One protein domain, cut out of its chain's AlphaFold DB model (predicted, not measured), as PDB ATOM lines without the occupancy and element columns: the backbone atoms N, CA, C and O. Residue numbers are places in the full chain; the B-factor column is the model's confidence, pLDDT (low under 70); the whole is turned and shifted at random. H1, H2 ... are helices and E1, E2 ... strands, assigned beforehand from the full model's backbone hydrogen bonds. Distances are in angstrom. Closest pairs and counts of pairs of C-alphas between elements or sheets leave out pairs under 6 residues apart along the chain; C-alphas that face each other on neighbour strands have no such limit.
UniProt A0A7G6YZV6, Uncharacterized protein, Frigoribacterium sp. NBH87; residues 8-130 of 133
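AT A GLANCE: This is residues 8 to 130 of the 133 residues of an uncharacterized protein of Frigoribacterium sp. NBH87 (UniProt A0A7G6YZV6). A twisted sheet of five strands has H1 and H3 packed together on one side of it, while the short helix H2 covers the E2 and E3 end of the opposite face. The long strand E4 runs through the middle of the sheet, with E1 and E3 on one side and E5 on the other, and a long loop, residues 52 to 77, joins E2 to E3. The 123 printed residues hold three named helices and five named strands in the order H1 E1 H2 E2 E3 E4 H3 E5, a mixed class. The branched sheet is antiparallel but for the parallel pair E4 and E5. The whole is compact, with a radius of gyration of the C-alphas of 13.6 A and spans of 42 by 32 by 24 A.

HOW THE PARTS SIT: H1, residues 8 to 22, is on the sheet at a height of 7.6 A; its closest C-alphas to E1, residues 27 to 31, are Ala 22 and Val 30, 5.9 A apart. H2, residues 36 to 43, is on the opposite face, 9.0 A over the sheet, and lies over E2, residues 47 to 51, and E3, residues 78 to 82. E2 and E3 form an antiparallel hairpin, with N 48 and O 81 2.8 A apart, within hydrogen-bond range. E3 and E4, residues 86 to 94, form another hairpin, with N 80 and O 87 at 2.9 A. E4 is staggered: E3 lies beside its residues 86 to 89 and antiparallel E1 beside 91 to 94, where N 31 and O 91 are 2.9 A apart. H3, residues 100 to 115, touches H1 with residues 107 to 114 alone, closest at the C-alphas of Ala 21 and Val 107, 5.5 A, at a shallow tilt of 31 degrees, opposite ways. E4, H3 and E5, residues 123 to 129, make a strand-helix-strand unit, two parallel neighbour strands with a helix between, whose crossover is right-handed; N 126 and O 88 are 2.9 A apart. Every O i to N i+4 pair is within hydrogen-bond range in H1, H2 and H3.

IN THESE COORDINATES: H1 begins at C-alpha 8 (-20.998, 34.146, 58.268) and is 21.2 A long. E4 is 24.9 A long, H3 22.4 A and E5 19.8 A, ending at C-alpha 129 (-22.759, 22.897, 32.805).

THE WHOLE: The C-alphas farthest apart, those of Gly 46 and Gly 97, are 42.5 A from each other. The printed part has no cut. E2 to E3 is the one long link. The mean pLDDT of the printed part is 79.6; residues 45 to 49 and 52 to 75 are under 70.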
ATOM      1  N   ASP A   8     -20.488  32.907  58.860       78.44
ATOM      2  CA  ASP A   8     -20.998  34.146  58.268       78.44
ATOM      3  C   ASP A   8     -20.062  34.663  57.169       78.44
ATOM      4  O   ASP A   8     -20.505  34.997  56.065       78.44
ATOM      5  N   ARG A   9     -18.750  34.681  57.420       83.38
ATOM      6  CA  ARG A   9     -17.760  35.113  56.435       83.38
ATOM      7  C   ARG A   9     -17.614  34.091  55.301       83.38
ATOM      8  O   ARG A   9     -17.436  34.493  54.151       83.38
ATOM      9  N   LEU A  10     -17.776  32.795  55.575       84.12
ATOM     10  CA  LEU A  10     -17.854  31.769  54.530       84.12
ATOM     11  C   LEU A  10     -19.115  31.935  53.669       84.12
ATOM     12  O   LEU A  10     -19.068  31.748  52.451       84.12
ATOM     13  N   SER A  11     -20.230  32.341  54.279       81.75
ATOM     14  CA  SER A  11     -21.473  32.649  53.562       81.75
ATOM     15  C   SER A  11     -21.327  33.866  52.647       81.75
ATOM     16  O   SER A  11     -21.794  33.836  51.506       81.75
ATOM     17  N   LEU A  12     -20.624  34.905  53.107       84.56
ATOM     18  CA  LEU A  12     -20.265  36.064  52.285       84.56
ATOM     19  C   LEU A  12     -19.362  35.664  51.115       84.56
ATOM     20  O   LEU A  12     -19.659  36.018  49.976       84.56
ATOM     21  N   LEU A  13     -18.323  34.862  51.368       89.19
ATOM     22  CA  LEU A  13     -17.447  34.355  50.313       89.19
ATOM     23  C   LEU A  13     -18.243  33.571  49.261       89.19
ATOM     24  O   LEU A  13     -18.095  33.820  48.070       89.19
ATOM     25  N   ALA A  14     -19.134  32.665  49.670       87.62
ATOM     26  CA  ALA A  14     -19.972  31.912  48.736       87.62
ATOM     27  C   ALA A  14     -20.865  32.824  47.869       87.62
ATOM     28  O   ALA A  14     -21.041  32.564  46.675       87.62
ATOM     29  N   ALA A  15     -21.400  33.908  48.440       84.44
ATOM     30  CA  ALA A  15     -22.170  34.904  47.698       84.44
ATOM     31  C   ALA A  15     -21.299  35.684  46.695       84.44
ATOM     32  O   ALA A  15     -21.692  35.846  45.537       84.44
ATOM     33  N   GLU A  16     -20.099  36.108  47.100       89.56
ATOM     34  CA  GLU A  16     -19.129  36.773  46.221       89.56
ATOM     35  C   GLU A  16     -18.712  35.880  45.048       89.56
ATOM     36  O   GLU A  16     -18.703  36.325  43.899       89.56
ATOM     37  N   LEU A  17     -18.425  34.602  45.313       92.62
ATOM     38  CA  LEU A  17     -18.103  33.619  44.277       92.62
ATOM     39  C   LEU A  17     -19.264  33.455  43.288       92.62
ATOM     40  O   LEU A  17     -19.040  33.406  42.077       92.62
ATOM     41  N   GLY A  18     -20.507  33.435  43.776       88.88
ATOM     42  CA  GLY A  18     -21.695  33.414  42.921       88.88
ATOM     43  C   GLY A  18     -21.774  34.631  41.996       88.88
ATOM     44  O   GLY A  18     -22.031  34.478  40.801       88.88
ATOM     45  N   ALA A  19     -21.487  35.824  42.519       87.88
ATOM     46  CA  ALA A  19     -21.466  37.057  41.734       87.88
ATOM     47  C   ALA A  19     -20.341  37.069  40.682       87.88
ATOM     48  O   ALA A  19     -20.578  37.451  39.536       87.88
ATOM     49  N   ILE A  20     -19.139  36.598  41.034       93.69
ATOM     50  CA  ILE A  20     -18.004  36.478  40.103       93.69
ATOM     51  C   ILE A  20     -18.340  35.522  38.956       93.69
ATOM     52  O   ILE A  20     -18.080  35.841  37.794       93.69
ATOM     53  N   ALA A  21     -18.939  34.368  39.266       93.69
ATOM     54  CA  ALA A  21     -19.362  33.403  38.258       93.69
ATOM     55  C   ALA A  21     -20.442  33.990  37.332       93.69
ATOM     56  O   ALA A  21     -20.337  33.856  36.115       93.69
ATOM     57  N   ALA A  22     -21.440  34.684  37.886       90.69
ATOM     58  CA  ALA A  22     -22.522  35.294  37.113       90.69
ATOM     59  C   ALA A  22     -22.035  36.434  36.201       90.69
ATOM     60  O   ALA A  22     -22.574  36.632  35.116       90.69
ATOM     61  N   ALA A  23     -20.990  37.158  36.608       91.94
ATOM     62  CA  ALA A  23     -20.366  38.211  35.809       91.94
ATOM     63  C   ALA A  23     -19.453  37.682  34.684       91.94
ATOM     64  O   ALA A  23     -18.905  38.470  33.907       91.94
ATOM     65  N   CYS A  24     -19.241  36.365  34.589       94.25
ATOM     66  CA  CYS A  24     -18.397  35.782  33.556       94.25
ATOM     67  C   CYS A  24     -19.104  35.807  32.185       94.25
ATOM     68  O   CYS A  24     -20.217  35.288  32.060       94.25
ATOM     69  N   PRO A  25     -18.467  36.342  31.122       94.12
ATOM     70  CA  PRO A  25     -19.041  36.318  29.780       94.12
ATOM     71  C   PRO A  25     -19.443  34.905  29.341       94.12
ATOM     72  O   PRO A  25     -18.672  33.953  29.471       94.12
ATOM     73  N   GLY A  26     -20.657  34.780  28.804       92.81
ATOM     74  CA  GLY A  26     -21.225  33.505  28.364       92.81
ATOM     75  C   GLY A  26     -21.986  32.735  29.447       92.81
ATOM     76  O   GLY A  26     -22.690  31.792  29.097       92.81
ATOM     77  N   VAL A  27     -21.918  33.133  30.720       93.44
ATOM     78  CA  VAL A  27     -22.794  32.588  31.769       93.44
ATOM     79  C   VAL A  27     -24.168  33.252  31.678       93.44
ATOM     80  O   VAL A  27     -24.279  34.473  31.700       93.44
ATOM     81  N   GLN A  28     -25.219  32.441  31.565       92.31
ATOM     82  CA  GLN A  28     -26.613  32.898  31.617       92.31
ATOM     83  C   GLN A  28     -27.219  32.747  33.009       92.31
ATOM     84  O   GLN A  28     -28.047  33.556  33.413       92.31
ATOM     85  N   ARG A  29     -26.822  31.703  33.742       88.44
ATOM     86  CA  ARG A  29     -27.346  31.412  35.076       88.44
ATOM     87  C   ARG A  29     -26.290  30.727  35.925       88.44
ATOM     88  O   ARG A  29     -25.537  29.901  35.415       88.44
ATOM     89  N   VAL A  30     -26.293  31.031  37.218       88.00
ATOM     90  CA  VAL A  30     -25.545  30.306  38.251       88.00
ATOM     91  C   VAL A  30     -26.547  29.731  39.235       88.00
ATOM     92  O   VAL A  30     -27.492  30.418  39.623       88.00
ATOM     93  N   GLN A  31     -26.350  28.483  39.639       84.75
ATOM     94  CA  GLN A  31     -27.180  27.849  40.649       84.75
ATOM     95  C   GLN A  31     -26.368  26.896  41.521       84.75
ATOM     96  O   GLN A  31     -25.374  26.302  41.094       84.75
ATOM     97  N   ALA A  32     -26.837  26.726  42.756       82.75
ATOM     98  CA  ALA A  32     -26.241  25.772  43.673       82.75
ATOM     99  C   ALA A  32     -26.464  24.348  43.172       82.75
ATOM    100  O   ALA A  32     -27.545  24.008  42.685       82.75
ATOM    101  N   ARG A  33     -25.465  23.488  43.369       83.69
ATOM    102  CA  ARG A  33     -25.612  22.064  43.091       83.69
ATOM    103  C   ARG A  33     -26.614  21.438  44.075       83.69
ATOM    104  O   ARG A  33     -26.363  21.467  45.288       83.69
ATOM    105  N   PRO A  34     -27.720  20.837  43.595       76.88
ATOM    106  CA  PRO A  34     -28.699  20.207  44.475       76.88
ATOM    107  C   PRO A  34     -28.064  19.115  45.343       76.88
ATOM    108  O   PRO A  34     -27.261  18.316  44.860       76.88
ATOM    109  N   GLY A  35     -28.418  19.085  46.629       73.38
ATOM    110  CA  GLY A  35     -27.964  18.057  47.573       73.38
ATOM    111  C   GLY A  35     -26.507  18.171  48.038       73.38
ATOM    112  O   GLY A  35     -26.109  17.396  48.906       73.38
ATOM    113  N   PHE A  36     -25.725  19.139  47.539       78.12
ATOM    114  CA  PHE A  36     -24.303  19.294  47.883       78.12
ATOM    115  C   PHE A  36     -24.058  19.335  49.396       78.12
ATOM    116  O   PHE A  36     -23.308  18.513  49.919       78.12
ATOM    117  N   GLY A  37     -24.736  20.235  50.114       72.00
ATOM    118  CA  GLY A  37     -24.522  20.403  51.551       72.00
ATOM    119  C   GLY A  37     -24.854  19.149  52.364       72.00
ATOM    120  O   GLY A  37     -24.168  18.854  53.338       72.00
ATOM    121  N   SER A  38     -25.868  18.380  51.952       71.62
ATOM    122  CA  SER A  38     -26.225  17.117  52.614       71.62
ATOM    123  C   SER A  38     -25.186  16.028  52.346       71.62
ATOM    124  O   SER A  38     -24.759  15.353  53.277       71.62
ATOM    125  N   LEU A  39     -24.738  15.895  51.093       76.00
ATOM    126  CA  LEU A  39     -23.731  14.907  50.700       76.00
ATOM    127  C   LEU A  39     -22.390  15.163  51.381       76.00
ATOM    128  O   LEU A  39     -21.780  14.238  51.906       76.00
ATOM    129  N   VAL A  40     -21.939  16.415  51.408       77.56
ATOM    130  CA  VAL A  40     -20.647  16.757  52.002       77.56
ATOM    131  C   VAL A  40     -20.647  16.486  53.504       77.56
ATOM    132  O   VAL A  40     -19.744  15.805  53.980       77.56
ATOM    133  N   ARG A  41     -21.700  16.896  54.230       74.62
ATOM    134  CA  ARG A  41     -21.844  16.610  55.671       74.62
ATOM    135  C   ARG A  41     -21.869  15.113  55.997       74.62
ATOM    136  O   ARG A  41     -21.504  14.743  57.104       74.62
ATOM    137  N   GLN A  42     -22.310  14.265  55.067       73.88
ATOM    138  CA  GLN A  42     -22.321  12.808  55.240       73.88
ATOM    139  C   GLN A  42     -20.994  12.140  54.861       73.88
ATOM    140  O   GLN A  42     -20.662  11.101  55.420       73.88
ATOM    141  N   ALA A  43     -20.269  12.696  53.888       71.75
ATOM    142  CA  ALA A  43     -19.142  12.027  53.244       71.75
ATOM    143  C   ALA A  43     -17.761  12.463  53.754       71.75
ATOM    144  O   ALA A  43     -16.785  11.761  53.499       71.75
ATOM    145  N   VAL A  44     -17.652  13.621  54.412       72.31
ATOM    146  CA  VAL A  44     -16.358  14.201  54.796       72.31
ATOM    147  C   VAL A  44     -16.251  14.292  56.317       72.31
ATOM    148  O   VAL A  44     -16.857  15.153  56.953       72.31
ATOM    149  N   GLU A  45     -15.452  13.399  56.899       64.75
ATOM    150  CA  GLU A  45     -14.987  13.533  58.282       64.75
ATOM    151  C   GLU A  45     -14.008  14.717  58.393       64.75
ATOM    152  O   GLU A  45     -13.229  14.974  57.477       64.75
ATOM    153  N   GLY A  46     -14.046  15.460  59.505       61.25
ATOM    154  CA  GLY A  46     -13.159  16.619  59.707       61.25
ATOM    155  C   GLY A  46     -13.563  17.885  58.939       61.25
ATOM    156  O   GLY A  46     -12.733  18.764  58.711       61.25
ATOM    157  N   LEU A  47     -14.833  17.992  58.535       68.56
ATOM    158  CA  LEU A  47     -15.403  19.228  58.002       68.56
ATOM    159  C   LEU A  47     -15.306  20.371  59.013       68.56
ATOM    160  O   LEU A  47     -15.864  20.283  60.106       68.56
ATOM    161  N   GLY A  48     -14.651  21.455  58.604       58.34
ATOM    162  CA  GLY A  48     -14.637  22.714  59.338       58.34
ATOM    163  C   GLY A  48     -15.921  23.505  59.108       58.34
ATOM    164  O   GLY A  48     -16.566  23.906  60.070       58.34
ATOM    165  N   ALA A  49     -16.326  23.676  57.843       68.62
ATOM    166  CA  ALA A  49     -17.509  24.460  57.485       68.62
ATOM    167  C   ALA A  49     -18.082  24.077  56.106       68.62
ATOM    168  O   ALA A  49     -17.360  23.615  55.217       68.62
ATOM    169  N   VAL A  50     -19.397  24.264  55.924       70.62
ATOM    170  CA  VAL A  50     -20.105  24.018  54.652       70.62
ATOM    171  C   VAL A  50     -21.203  25.053  54.439       70.62
ATOM    172  O   VAL A  50     -22.157  25.116  55.221       70.62
ATOM    173  N   VAL A  51     -21.129  25.762  53.315       75.94
ATOM    174  CA  VAL A  51     -22.163  26.671  52.803       75.94
ATOM    175  C   VAL A  51     -22.634  26.159  51.442       75.94
ATOM    176  O   VAL A  51     -21.825  25.691  50.649       75.94
ATOM    177  N   GLY A  52     -23.936  26.230  51.149       64.94
ATOM    178  CA  GLY A  52     -24.488  25.808  49.854       64.94
ATOM    179  C   GLY A  52     -25.361  24.555  49.889       64.94
ATOM    180  O   GLY A  52     -25.269  23.721  50.789       64.94
ATOM    181  N   GLY A  53     -26.206  24.415  48.864       51.84
ATOM    182  CA  GLY A  53     -27.118  23.276  48.702       51.84
ATOM    183  C   GLY A  53     -28.540  23.527  49.204       51.84
ATOM    184  O   GLY A  53     -29.120  22.633  49.818       51.84
ATOM    185  N   GLY A  54     -29.094  24.719  48.944       45.66
ATOM    186  CA  GLY A  54     -30.507  25.018  49.202       45.66
ATOM    187  C   GLY A  54     -31.453  23.990  48.552       45.66
ATOM    188  O   GLY A  54     -31.051  23.284  47.617       45.66
ATOM    189  N   PRO A  55     -32.699  23.867  49.043       38.72
ATOM    190  CA  PRO A  55     -33.634  22.824  48.636       38.72
ATOM    191  C   PRO A  55     -34.157  23.072  47.216       38.72
ATOM    192  O   PRO A  55     -35.266  23.548  47.043       38.72
ATOM    193  N   GLY A  56     -33.357  22.785  46.185       39.69
ATOM    194  CA  GLY A  56     -33.790  22.622  44.788       39.69
ATOM    195  C   GLY A  56     -34.569  23.777  44.137       39.69
ATOM    196  O   GLY A  56     -35.062  23.609  43.026       39.69
ATOM    197  N   GLY A  57     -34.702  24.929  44.789       35.12
ATOM    198  CA  GLY A  57     -35.419  26.084  44.277       35.12
ATOM    199  C   GLY A  57     -34.476  26.911  43.429       35.12
ATOM    200  O   GLY A  57     -33.515  27.472  43.950       35.12
ATOM    201  N   GLY A  58     -34.736  26.962  42.124       39.00
ATOM    202  CA  GLY A  58     -33.989  27.768  41.172       39.00
ATOM    203  C   GLY A  58     -33.954  29.242  41.567       39.00
ATOM    204  O   GLY A  58     -34.774  30.028  41.105       39.00
ATOM    205  N   ALA A  59     -32.958  29.639  42.351       42.75
ATOM    206  CA  ALA A  59     -32.571  31.030  42.464       42.75
ATOM    207  C   ALA A  59     -31.968  31.444  41.116       42.75
ATOM    208  O   ALA A  59     -31.120  30.746  40.550       42.75
ATOM    209  N   ASP A  60     -32.523  32.499  40.533       38.66
ATOM    210  CA  ASP A  60     -32.086  33.053  39.262       38.66
ATOM    211  C   ASP A  60     -31.056  34.144  39.564       38.66
ATOM    212  O   ASP A  60     -31.380  35.156  40.186       38.66
ATOM    213  N   ALA A  61     -29.803  33.937  39.154       42.31
ATOM    214  CA  ALA A  61     -28.703  34.874  39.406       42.31
ATOM    215  C   ALA A  61     -28.872  36.231  38.686       42.31
ATOM    216  O   ALA A  61     -28.079  37.144  38.902       42.31
ATOM    217  N   SER A  62     -29.905  36.386  37.843       38.78
ATOM    218  CA  SER A  62     -30.264  37.659  37.199       38.78
ATOM    219  C   SER A  62     -30.826  38.700  38.176       38.78
ATOM    220  O   SER A  62     -30.963  39.866  37.801       38.78
ATOM    221  N   SER A  63     -31.167  38.317  39.408       35.97
ATOM    222  CA  SER A  63     -31.487  39.268  40.464       35.97
ATOM    223  C   SER A  63     -30.341  39.292  41.463       35.97
ATOM    224  O   SER A  63     -30.027  38.289  42.096       35.97
ATOM    225  N   SER A  64     -29.758  40.468  41.664       35.09
ATOM    226  CA  SER A  64     -28.860  40.785  42.779       35.09
ATOM    227  C   SER A  64     -29.491  40.562  44.167       35.09
ATOM    228  O   SER A  64     -28.844  40.797  45.184       35.09
ATOM    229  N   ALA A  65     -30.731  40.072  44.232       38.66
ATOM    230  CA  ALA A  65     -31.294  39.407  45.387       38.66
ATOM    231  C   ALA A  65     -31.153  37.888  45.212       38.66
ATOM    232  O   ALA A  65     -32.040  37.225  44.672       38.66
ATOM    233  N   ALA A  66     -30.056  37.321  45.725       44.69
ATOM    234  CA  ALA A  66     -30.083  35.933  46.175       44.69
ATOM    235  C   ALA A  66     -31.387  35.749  46.962       44.69
ATOM    236  O   ALA A  66     -31.637  36.528  47.886       44.69
ATOM    237  N   ALA A  67     -32.248  34.818  46.539       47.41
ATOM    238  CA  ALA A  67     -33.538  34.595  47.182       47.41
ATOM    239  C   ALA A  67     -33.319  34.575  48.701       47.41
ATOM    240  O   ALA A  67     -32.465  33.839  49.189       47.41
ATOM    241  N   LEU A  68     -33.986  35.471  49.429       47.44
ATOM    242  CA  LEU A  68     -33.842  35.531  50.875       47.44
ATOM    243  C   LEU A  68     -34.718  34.429  51.460       47.44
ATOM    244  O   LEU A  68     -35.937  34.575  51.517       47.44
ATOM    245  N   GLU A  69     -34.112  33.336  51.906       48.41
ATOM    246  CA  GLU A  69     -34.818  32.329  52.695       48.41
ATOM    247  C   GLU A  69     -34.635  32.691  54.172       48.41
ATOM    248  O   GLU A  69     -33.519  32.730  54.689       48.41
ATOM    249  N   GLY A  70     -35.721  33.096  54.840       48.53
ATOM    250  CA  GLY A  70     -35.660  33.543  56.238       48.53
ATOM    251  C   GLY A  70     -34.776  34.778  56.484       48.53
ATOM    252  O   GLY A  70     -34.287  34.961  57.596       48.53
ATOM    253  N   GLY A  71     -34.547  35.616  55.463       47.56
ATOM    254  CA  GLY A  71     -33.717  36.826  55.567       47.56
ATOM    255  C   GLY A  71     -32.220  36.616  55.316       47.56
ATOM    256  O   GLY A  71     -31.451  37.555  55.508       47.56
ATOM    257  N   ARG A  72     -31.795  35.424  54.868       48.19
ATOM    258  CA  ARG A  72     -30.402  35.138  54.484       48.19
ATOM    259  C   ARG A  72     -30.282  34.879  52.976       48.19
ATOM    260  O   ARG A  72     -31.156  34.206  52.429       48.19
ATOM    261  N   PRO A  73     -29.228  35.377  52.303       53.78
ATOM    262  CA  PRO A  73     -28.949  35.050  50.904       53.78
ATOM    263  C   PRO A  73     -28.880  33.532  50.695       53.78
ATOM    264  O   PRO A  73     -28.121  32.865  51.395       53.78
ATOM    265  N   VAL A  74     -29.626  32.978  49.733       59.84
ATOM    266  CA  VAL A  74     -29.439  31.578  49.316       59.84
ATOM    267  C   VAL A  74     -28.108  31.460  48.554       59.84
ATOM    268  O   VAL A  74     -27.967  32.051  47.480       59.84
ATOM    269  N   PRO A  75     -27.117  30.714  49.074       61.97
ATOM    270  CA  PRO A  75     -25.814  30.582  48.432       61.97
ATOM    271  C   PRO A  75     -25.927  29.814  47.111       61.97
ATOM    272  O   PRO A  75     -26.302  28.641  47.096       61.97
ATOM    273  N   LEU A  76     -25.569  30.473  46.005       75.38
ATOM    274  CA  LEU A  76     -25.543  29.903  44.648       75.38
ATOM    275  C   LEU A  76     -24.306  29.032  44.380       75.38
ATOM    276  O   LEU A  76     -24.240  28.345  43.365       75.38
ATOM    277  N   VAL A  77     -23.332  29.063  45.286       86.44
ATOM    278  CA  VAL A  77     -22.081  28.309  45.220       86.44
ATOM    279  C   VAL A  77     -21.952  27.493  46.499       86.44
ATOM    280  O   VAL A  77     -22.144  28.006  47.600       86.44
ATOM    281  N   GLY A  78     -21.652  26.208  46.346       89.56
ATOM    282  CA  GLY A  78     -21.294  25.329  47.446       89.56
ATOM    283  C   GLY A  78     -19.826  25.489  47.805       89.56
ATOM    284  O   GLY A  78     -18.979  25.315  46.940       89.56
ATOM    285  N   VAL A  79     -19.522  25.780  49.065       89.38
ATOM    286  CA  VAL A  79     -18.157  25.822  49.593       89.38
ATOM    287  C   VAL A  79     -18.072  24.865  50.771       89.38
ATOM    288  O   VAL A  79     -18.873  24.948  51.698       89.38
ATOM    289  N   ALA A  80     -17.115  23.950  50.722       88.94
ATOM    290  CA  ALA A  80     -16.798  23.046  51.814       88.94
ATOM    291  C   ALA A  80     -15.327  23.188  52.182       88.94
ATOM    292  O   ALA A  80     -14.465  23.118  51.308       88.94
ATOM    293  N   VAL A  81     -15.059  23.372  53.469       89.38
ATOM    294  CA  VAL A  81     -13.711  23.526  54.013       89.38
ATOM    295  C   VAL A  81     -13.430  22.339  54.925       89.38
ATOM    296  O   VAL A  81     -14.155  22.107  55.893       89.38
ATOM    297  N   ALA A  82     -12.386  21.585  54.605       86.75
ATOM    298  CA  ALA A  82     -11.812  20.534  55.438       86.75
ATOM    299  C   ALA A  82     -10.368  20.911  55.795       86.75
ATOM    300  O   ALA A  82      -9.816  21.843  55.220       86.75
ATOM    301  N   GLU A  83      -9.729  20.186  56.715       85.50
ATOM    302  CA  GLU A  83      -8.383  20.527  57.210       85.50
ATOM    303  C   GLU A  83      -7.331  20.701  56.094       85.50
ATOM    304  O   GLU A  83      -6.494  21.600  56.162       85.50
ATOM    305  N   ALA A  84      -7.392  19.870  55.048       88.25
ATOM    306  CA  ALA A  84      -6.391  19.836  53.980       88.25
ATOM    307  C   ALA A  84      -6.859  20.422  52.636       88.25
ATOM    308  O   ALA A  84      -6.035  20.591  51.736       88.25
ATOM    309  N   GLU A  85      -8.150  20.716  52.464       90.69
ATOM    310  CA  GLU A  85      -8.686  21.175  51.178       90.69
ATOM    311  C   GLU A  85      -9.931  22.058  51.314       90.69
ATOM    312  O   GLU A  85     -10.733  21.919  52.238       90.69
ATOM    313  N   THR A  86     -10.119  22.918  50.315       92.25
ATOM    314  CA  THR A  86     -11.354  23.665  50.077       92.25
ATOM    315  C   THR A  86     -11.979  23.195  48.766       92.25
ATOM    316  O   THR A  86     -11.322  23.169  47.722       92.25
ATOM    317  N   ARG A  87     -13.266  22.848  48.780       92.81
ATOM    318  CA  ARG A  87     -14.022  22.468  47.580       92.81
ATOM    319  C   ARG A  87     -15.090  23.498  47.278       92.81
ATOM    320  O   ARG A  87     -15.986  23.722  48.089       92.81
ATOM    321  N   VAL A  88     -15.015  24.074  46.087       93.81
ATOM    322  CA  VAL A  88     -16.009  25.000  45.545       93.81
ATOM    323  C   VAL A  88     -16.788  24.291  44.446       93.81
ATOM    324  O   VAL A  88     -16.201  23.720  43.531       93.81
ATOM    325  N   THR A  89     -18.114  24.316  44.518       93.44
ATOM    326  CA  THR A  89     -18.989  23.635  43.561       93.44
ATOM    327  C   THR A  89     -20.115  24.543  43.106       93.44
ATOM    328  O   THR A  89     -20.723  25.257  43.903       93.44
ATOM    329  N   LEU A  90     -20.415  24.513  41.815       92.38
ATOM    330  CA  LEU A  90     -21.532  25.254  41.242       92.38
ATOM    331  C   LEU A  90     -22.002  24.615  39.941       92.38
ATOM    332  O   LEU A  90     -21.252  23.910  39.257       92.38
ATOM    333  N   ASP A  91     -23.248  24.907  39.600       92.75
ATOM    334  CA  ASP A  91     -23.809  24.614  38.295       92.75
ATOM    335  C   ASP A  91     -24.011  25.935  37.535       92.75
ATOM    336  O   ASP A  91     -24.446  26.937  38.111       92.75
ATOM    337  N   ILE A  92     -23.709  25.940  36.236       92.88
ATOM    338  CA  ILE A  92     -23.920  27.094  35.356       92.88
ATOM    339  C   ILE A  92     -24.729  26.709  34.121       92.88
ATOM    340  O   ILE A  92     -24.542  25.631  33.557       92.88
ATOM    341  N   ALA A  93     -25.578  27.621  33.660       93.56
ATOM    342  CA  ALA A  93     -26.102  27.584  32.302       93.56
ATOM    343  C   ALA A  93     -25.278  28.525  31.423       93.56
ATOM    344  O   ALA A  93     -24.948  29.643  31.833       93.56
ATOM    345  N   VAL A  94     -24.946  28.068  30.220       94.25
ATOM    346  CA  VAL A  94     -24.115  28.802  29.263       94.25
ATOM    347  C   VAL A  94     -24.976  29.247  28.092       94.25
ATOM    348  O   VAL A  94     -25.817  28.487  27.619       94.25
ATOM    349  N   GLY A  95     -24.763  30.478  27.633       90.56
ATOM    350  CA  GLY A  95     -25.576  31.061  26.580       90.56
ATOM    351  C   GLY A  95     -25.345  30.501  25.190       90.56
ATOM    352  O   GLY A  95     -24.289  29.950  24.874       90.56
ATOM    353  N   GLU A  96     -26.362  30.680  24.348       85.25
ATOM    354  CA  GLU A  96     -26.311  30.295  22.944       85.25
ATOM    355  C   GLU A  96     -25.119  30.972  22.250       85.25
ATOM    356  O   GLU A  96     -24.902  32.177  22.367       85.25
ATOM    357  N   GLY A  97     -24.306  30.174  21.558       86.88
ATOM    358  CA  GLY A  97     -23.101  30.642  20.869       86.88
ATOM    359  C   GLY A  97     -21.830  30.711  21.727       86.88
ATOM    360  O   GLY A  97     -20.745  30.861  21.164       86.88
ATOM    361  N   ALA A  98     -21.909  30.543  23.051       91.56
ATOM    362  CA  ALA A  98     -20.723  30.431  23.896       91.56
ATOM    363  C   ALA A  98     -20.187  28.986  23.934       91.56
ATOM    364  O   ALA A  98     -20.934  28.008  23.925       91.56
ATOM    365  N   GLN A  99     -18.862  28.833  24.000       94.81
ATOM    366  CA  GLN A  99     -18.236  27.516  24.129       94.81
ATOM    367  C   GLN A  99     -18.236  27.085  25.596       94.81
ATOM    368  O   GLN A  99     -17.376  27.513  26.367       94.81
ATOM    369  N   GLY A 100     -19.175  26.213  25.971       93.38
ATOM    370  CA  GLY A 100     -19.349  25.721  27.343       93.38
ATOM    371  C   GLY A 100     -18.044  25.398  28.086       93.38
ATOM    372  O   GLY A 100     -17.798  25.988  29.137       93.38
ATOM    373  N   PRO A 101     -17.158  24.541  27.542       95.62
ATOM    374  CA  PRO A 101     -15.891  24.214  28.194       95.62
ATOM    375  C   PRO A 101     -14.960  25.414  28.419       95.62
ATOM    376  O   PRO A 101     -14.232  25.435  29.408       95.62
ATOM    377  N   ALA A 102     -14.965  26.406  27.524       96.62
ATOM    378  CA  ALA A 102     -14.162  27.615  27.686       96.62
ATOM    379  C   ALA A 102     -14.731  28.508  28.798       96.62
ATOM    380  O   ALA A 102     -13.977  28.954  29.659       96.62
ATOM    381  N   VAL A 103     -16.057  28.685  28.836       96.94
ATOM    382  CA  VAL A 103     -16.741  29.435  29.904       96.94
ATOM    383  C   VAL A 103     -16.503  28.782  31.266       96.94
ATOM    384  O   VAL A 103     -16.129  29.463  32.212       96.94
ATOM    385  N   ALA A 104     -16.636  27.456  31.371       96.81
ATOM    386  CA  ALA A 104     -16.400  26.742  32.626       96.81
ATOM    387  C   ALA A 104     -14.955  26.895  33.135       96.81
ATOM    388  O   ALA A 104     -14.746  27.048  34.337       96.81
ATOM    389  N   ARG A 105     -13.962  26.895  32.235       97.75
ATOM    390  CA  ARG A 105     -12.554  27.136  32.595       97.75
ATOM    391  C   ARG A 105     -12.321  28.558  33.092       97.75
ATOM    392  O   ARG A 105     -11.632  28.725  34.091       97.75
ATOM    393  N   GLU A 106     -12.900  29.551  32.423       97.94
ATOM    394  CA  GLU A 106     -12.800  30.955  32.835       97.94
ATOM    395  C   GLU A 106     -13.446  31.177  34.209       97.94
ATOM    396  O   GLU A 106     -12.832  31.770  35.093       97.94
ATOM    397  N   VAL A 107     -14.649  30.630  34.427       97.31
ATOM    398  CA  VAL A 107     -15.313  30.651  35.739       97.31
ATOM    399  C   VAL A 107     -14.410  30.012  36.791       97.31
ATOM    400  O   VAL A 107     -14.112  30.646  37.799       97.31
ATOM    401  N   ALA A 108     -13.922  28.790  36.553       97.81
ATOM    402  CA  ALA A 108     -13.064  28.093  37.507       97.81
ATOM    403  C   ALA A 108     -11.798  28.892  37.850       97.81
ATOM    404  O   ALA A 108     -11.448  28.985  39.025       97.81
ATOM    405  N   ALA A 109     -11.147  29.504  36.857       98.06
ATOM    406  CA  ALA A 109      -9.953  30.319  37.062       98.06
ATOM    407  C   ALA A 109     -10.226  31.526  37.973       98.06
ATOM    408  O   ALA A 109      -9.506  31.723  38.950       98.06
ATOM    409  N   ARG A 110     -11.303  32.280  37.717       97.88
ATOM    410  CA  ARG A 110     -11.673  33.450  38.534       97.88
ATOM    411  C   ARG A 110     -12.065  33.081  39.960       97.88
ATOM    412  O   ARG A 110     -11.719  33.789  40.901       97.88
ATOM    413  N   LEU A 111     -12.793  31.974  40.130       96.88
ATOM    414  CA  LEU A 111     -13.166  31.492  41.459       96.88
ATOM    415  C   LEU A 111     -11.932  31.037  42.245       96.88
ATOM    416  O   LEU A 111     -11.794  31.403  43.410       96.88
ATOM    417  N   LEU A 112     -11.016  30.298  41.611       97.38
ATOM    418  CA  LEU A 112      -9.751  29.899  42.234       97.38
ATOM    419  C   LEU A 112      -8.916  31.113  42.649       97.38
ATOM    420  O   LEU A 112      -8.419  31.138  43.771       97.38
ATOM    421  N   GLU A 113      -8.798  32.122  41.784       96.94
ATOM    422  CA  GLU A 113      -8.072  33.359  42.087       96.94
ATOM    423  C   GLU A 113      -8.649  34.068  43.320       96.94
ATOM    424  O   GLU A 113      -7.907  34.424  44.235       96.94
ATOM    425  N   ARG A 114      -9.978  34.212  43.398       95.19
ATOM    426  CA  ARG A 114     -10.633  34.848  44.550       95.19
ATOM    427  C   ARG A 114     -10.437  34.052  45.840       95.19
ATOM    428  O   ARG A 114     -10.180  34.662  46.877       95.19
ATOM    429  N   VAL A 115     -10.585  32.725  45.798       94.69
ATOM    430  CA  VAL A 115     -10.442  31.869  46.989       94.69
ATOM    431  C   VAL A 115      -8.996  31.824  47.471       94.69
ATOM    432  O   VAL A 115      -8.766  31.796  48.675       94.69
ATOM    433  N   ALA A 116      -8.017  31.894  46.567       93.56
ATOM    434  CA  ALA A 116      -6.599  31.930  46.924       93.56
ATOM    435  C   ALA A 116      -6.197  33.167  47.754       93.56
ATOM    436  O   ALA A 116      -5.140  33.159  48.381       93.56
ATOM    437  N   ALA A 117      -7.026  34.218  47.778       93.06
ATOM    438  CA  ALA A 117      -6.827  35.389  48.631       93.06
ATOM    439  C   ALA A 117      -7.304  35.186  50.085       93.06
ATOM    440  O   ALA A 117      -7.052  36.041  50.935       93.06
ATOM    441  N   GLU A 118      -8.003  34.088  50.382       92.69
ATOM    442  CA  GLU A 118      -8.482  33.769  51.726       92.69
ATOM    443  C   GLU A 118      -7.497  32.870  52.489       92.69
ATOM    444  O   GLU A 118      -6.771  32.081  51.879       92.69
ATOM    445  N   PRO A 119      -7.484  32.924  53.835       90.94
ATOM    446  CA  PRO A 119      -6.665  32.046  54.669       90.94
ATOM    447  C   PRO A 119      -7.285  30.639  54.774       90.94
ATOM    448  O   PRO A 119      -7.590  30.162  55.865       90.94
ATOM    449  N   LEU A 120      -7.507  29.992  53.631       90.44
ATOM    450  CA  LEU A 120      -8.107  28.666  53.510       90.44
ATOM    451  C   LEU A 120      -7.089  27.633  53.000       90.44
ATOM    452  O   LEU A 120      -6.127  27.994  52.316       90.44
ATOM    453  N   PRO A 121      -7.301  26.336  53.278       91.81
ATOM    454  CA  PRO A 121      -6.547  25.263  52.637       91.81
ATOM    455  C   PRO A 121      -6.693  25.289  51.106       91.81
ATOM    456  O   PRO A 121      -7.666  25.863  50.598       91.81
ATOM    457  N   PRO A 122      -5.772  24.641  50.361       94.25
ATOM    458  CA  PRO A 122      -5.769  24.643  48.901       94.25
ATOM    459  C   PRO A 122      -7.142  24.356  48.292       94.25
ATOM    460  O   PRO A 122      -7.830  23.416  48.692       94.25
ATOM    461  N   ALA A 123      -7.532  25.173  47.315       94.94
ATOM    462  CA  ALA A 123      -8.859  25.123  46.727       94.94
ATOM    463  C   ALA A 123      -8.908  24.327  45.419       94.94
ATOM    464  O   ALA A 123      -8.001  24.391  44.588       94.94
ATOM    465  N   SER A 124     -10.025  23.636  45.209       95.88
ATOM    466  CA  SER A 124     -10.433  23.062  43.927       95.88
ATOM    467  C   SER A 124     -11.833  23.554  43.555       95.88
ATOM    468  O   SER A 124     -12.659  23.827  44.431       95.88
ATOM    469  N   VAL A 125     -12.101  23.682  42.252       96.06
ATOM    470  CA  VAL A 125     -13.400  24.123  41.725       96.06
ATOM    471  C   VAL A 125     -13.977  23.054  40.800       96.06
ATOM    472  O   VAL A 125     -13.332  22.642  39.838       96.06
ATOM    473  N   ASP A 126     -15.216  22.655  41.068       95.00
ATOM    474  CA  ASP A 126     -16.029  21.790  40.214       95.00
ATOM    475  C   ASP A 126     -17.183  22.603  39.610       95.00
ATOM    476  O   ASP A 126     -18.133  22.991  40.299       95.00
ATOM    477  N   VAL A 127     -17.080  22.856  38.303       95.25
ATOM    478  CA  VAL A 127     -18.101  23.539  37.505       95.25
ATOM    479  C   VAL A 127     -18.844  22.514  36.660       95.25
ATOM    480  O   VAL A 127     -18.246  21.855  35.807       95.25
ATOM    481  N   ARG A 128     -20.166  22.435  36.822       94.69
ATOM    482  CA  ARG A 128     -21.029  21.624  35.954       94.69
ATOM    483  C   ARG A 128     -21.880  22.514  35.061       94.69
ATOM    484  O   ARG A 128     -22.538  23.433  35.533       94.69
ATOM    485  N   ILE A 129     -21.892  22.214  33.768       93.50
ATOM    486  CA  ILE A 129     -22.759  22.897  32.805       93.50
ATOM    487  C   ILE A 129     -24.101  22.168  32.764       93.50
ATOM    488  O   ILE A 129     -24.137  20.946  32.619       93.50
ATOM    489  N   VAL A 130     -25.192  22.915  32.892       91.25
ATOM    490  CA  VAL A 130     -26.567  22.405  32.890       91.25
ATOM    491  C   VAL A 130     -27.413  23.134  31.844       91.25
ATOM    492  O   VAL A 130     -27.088  24.249  31.436       91.25
TER     493      VAL A 130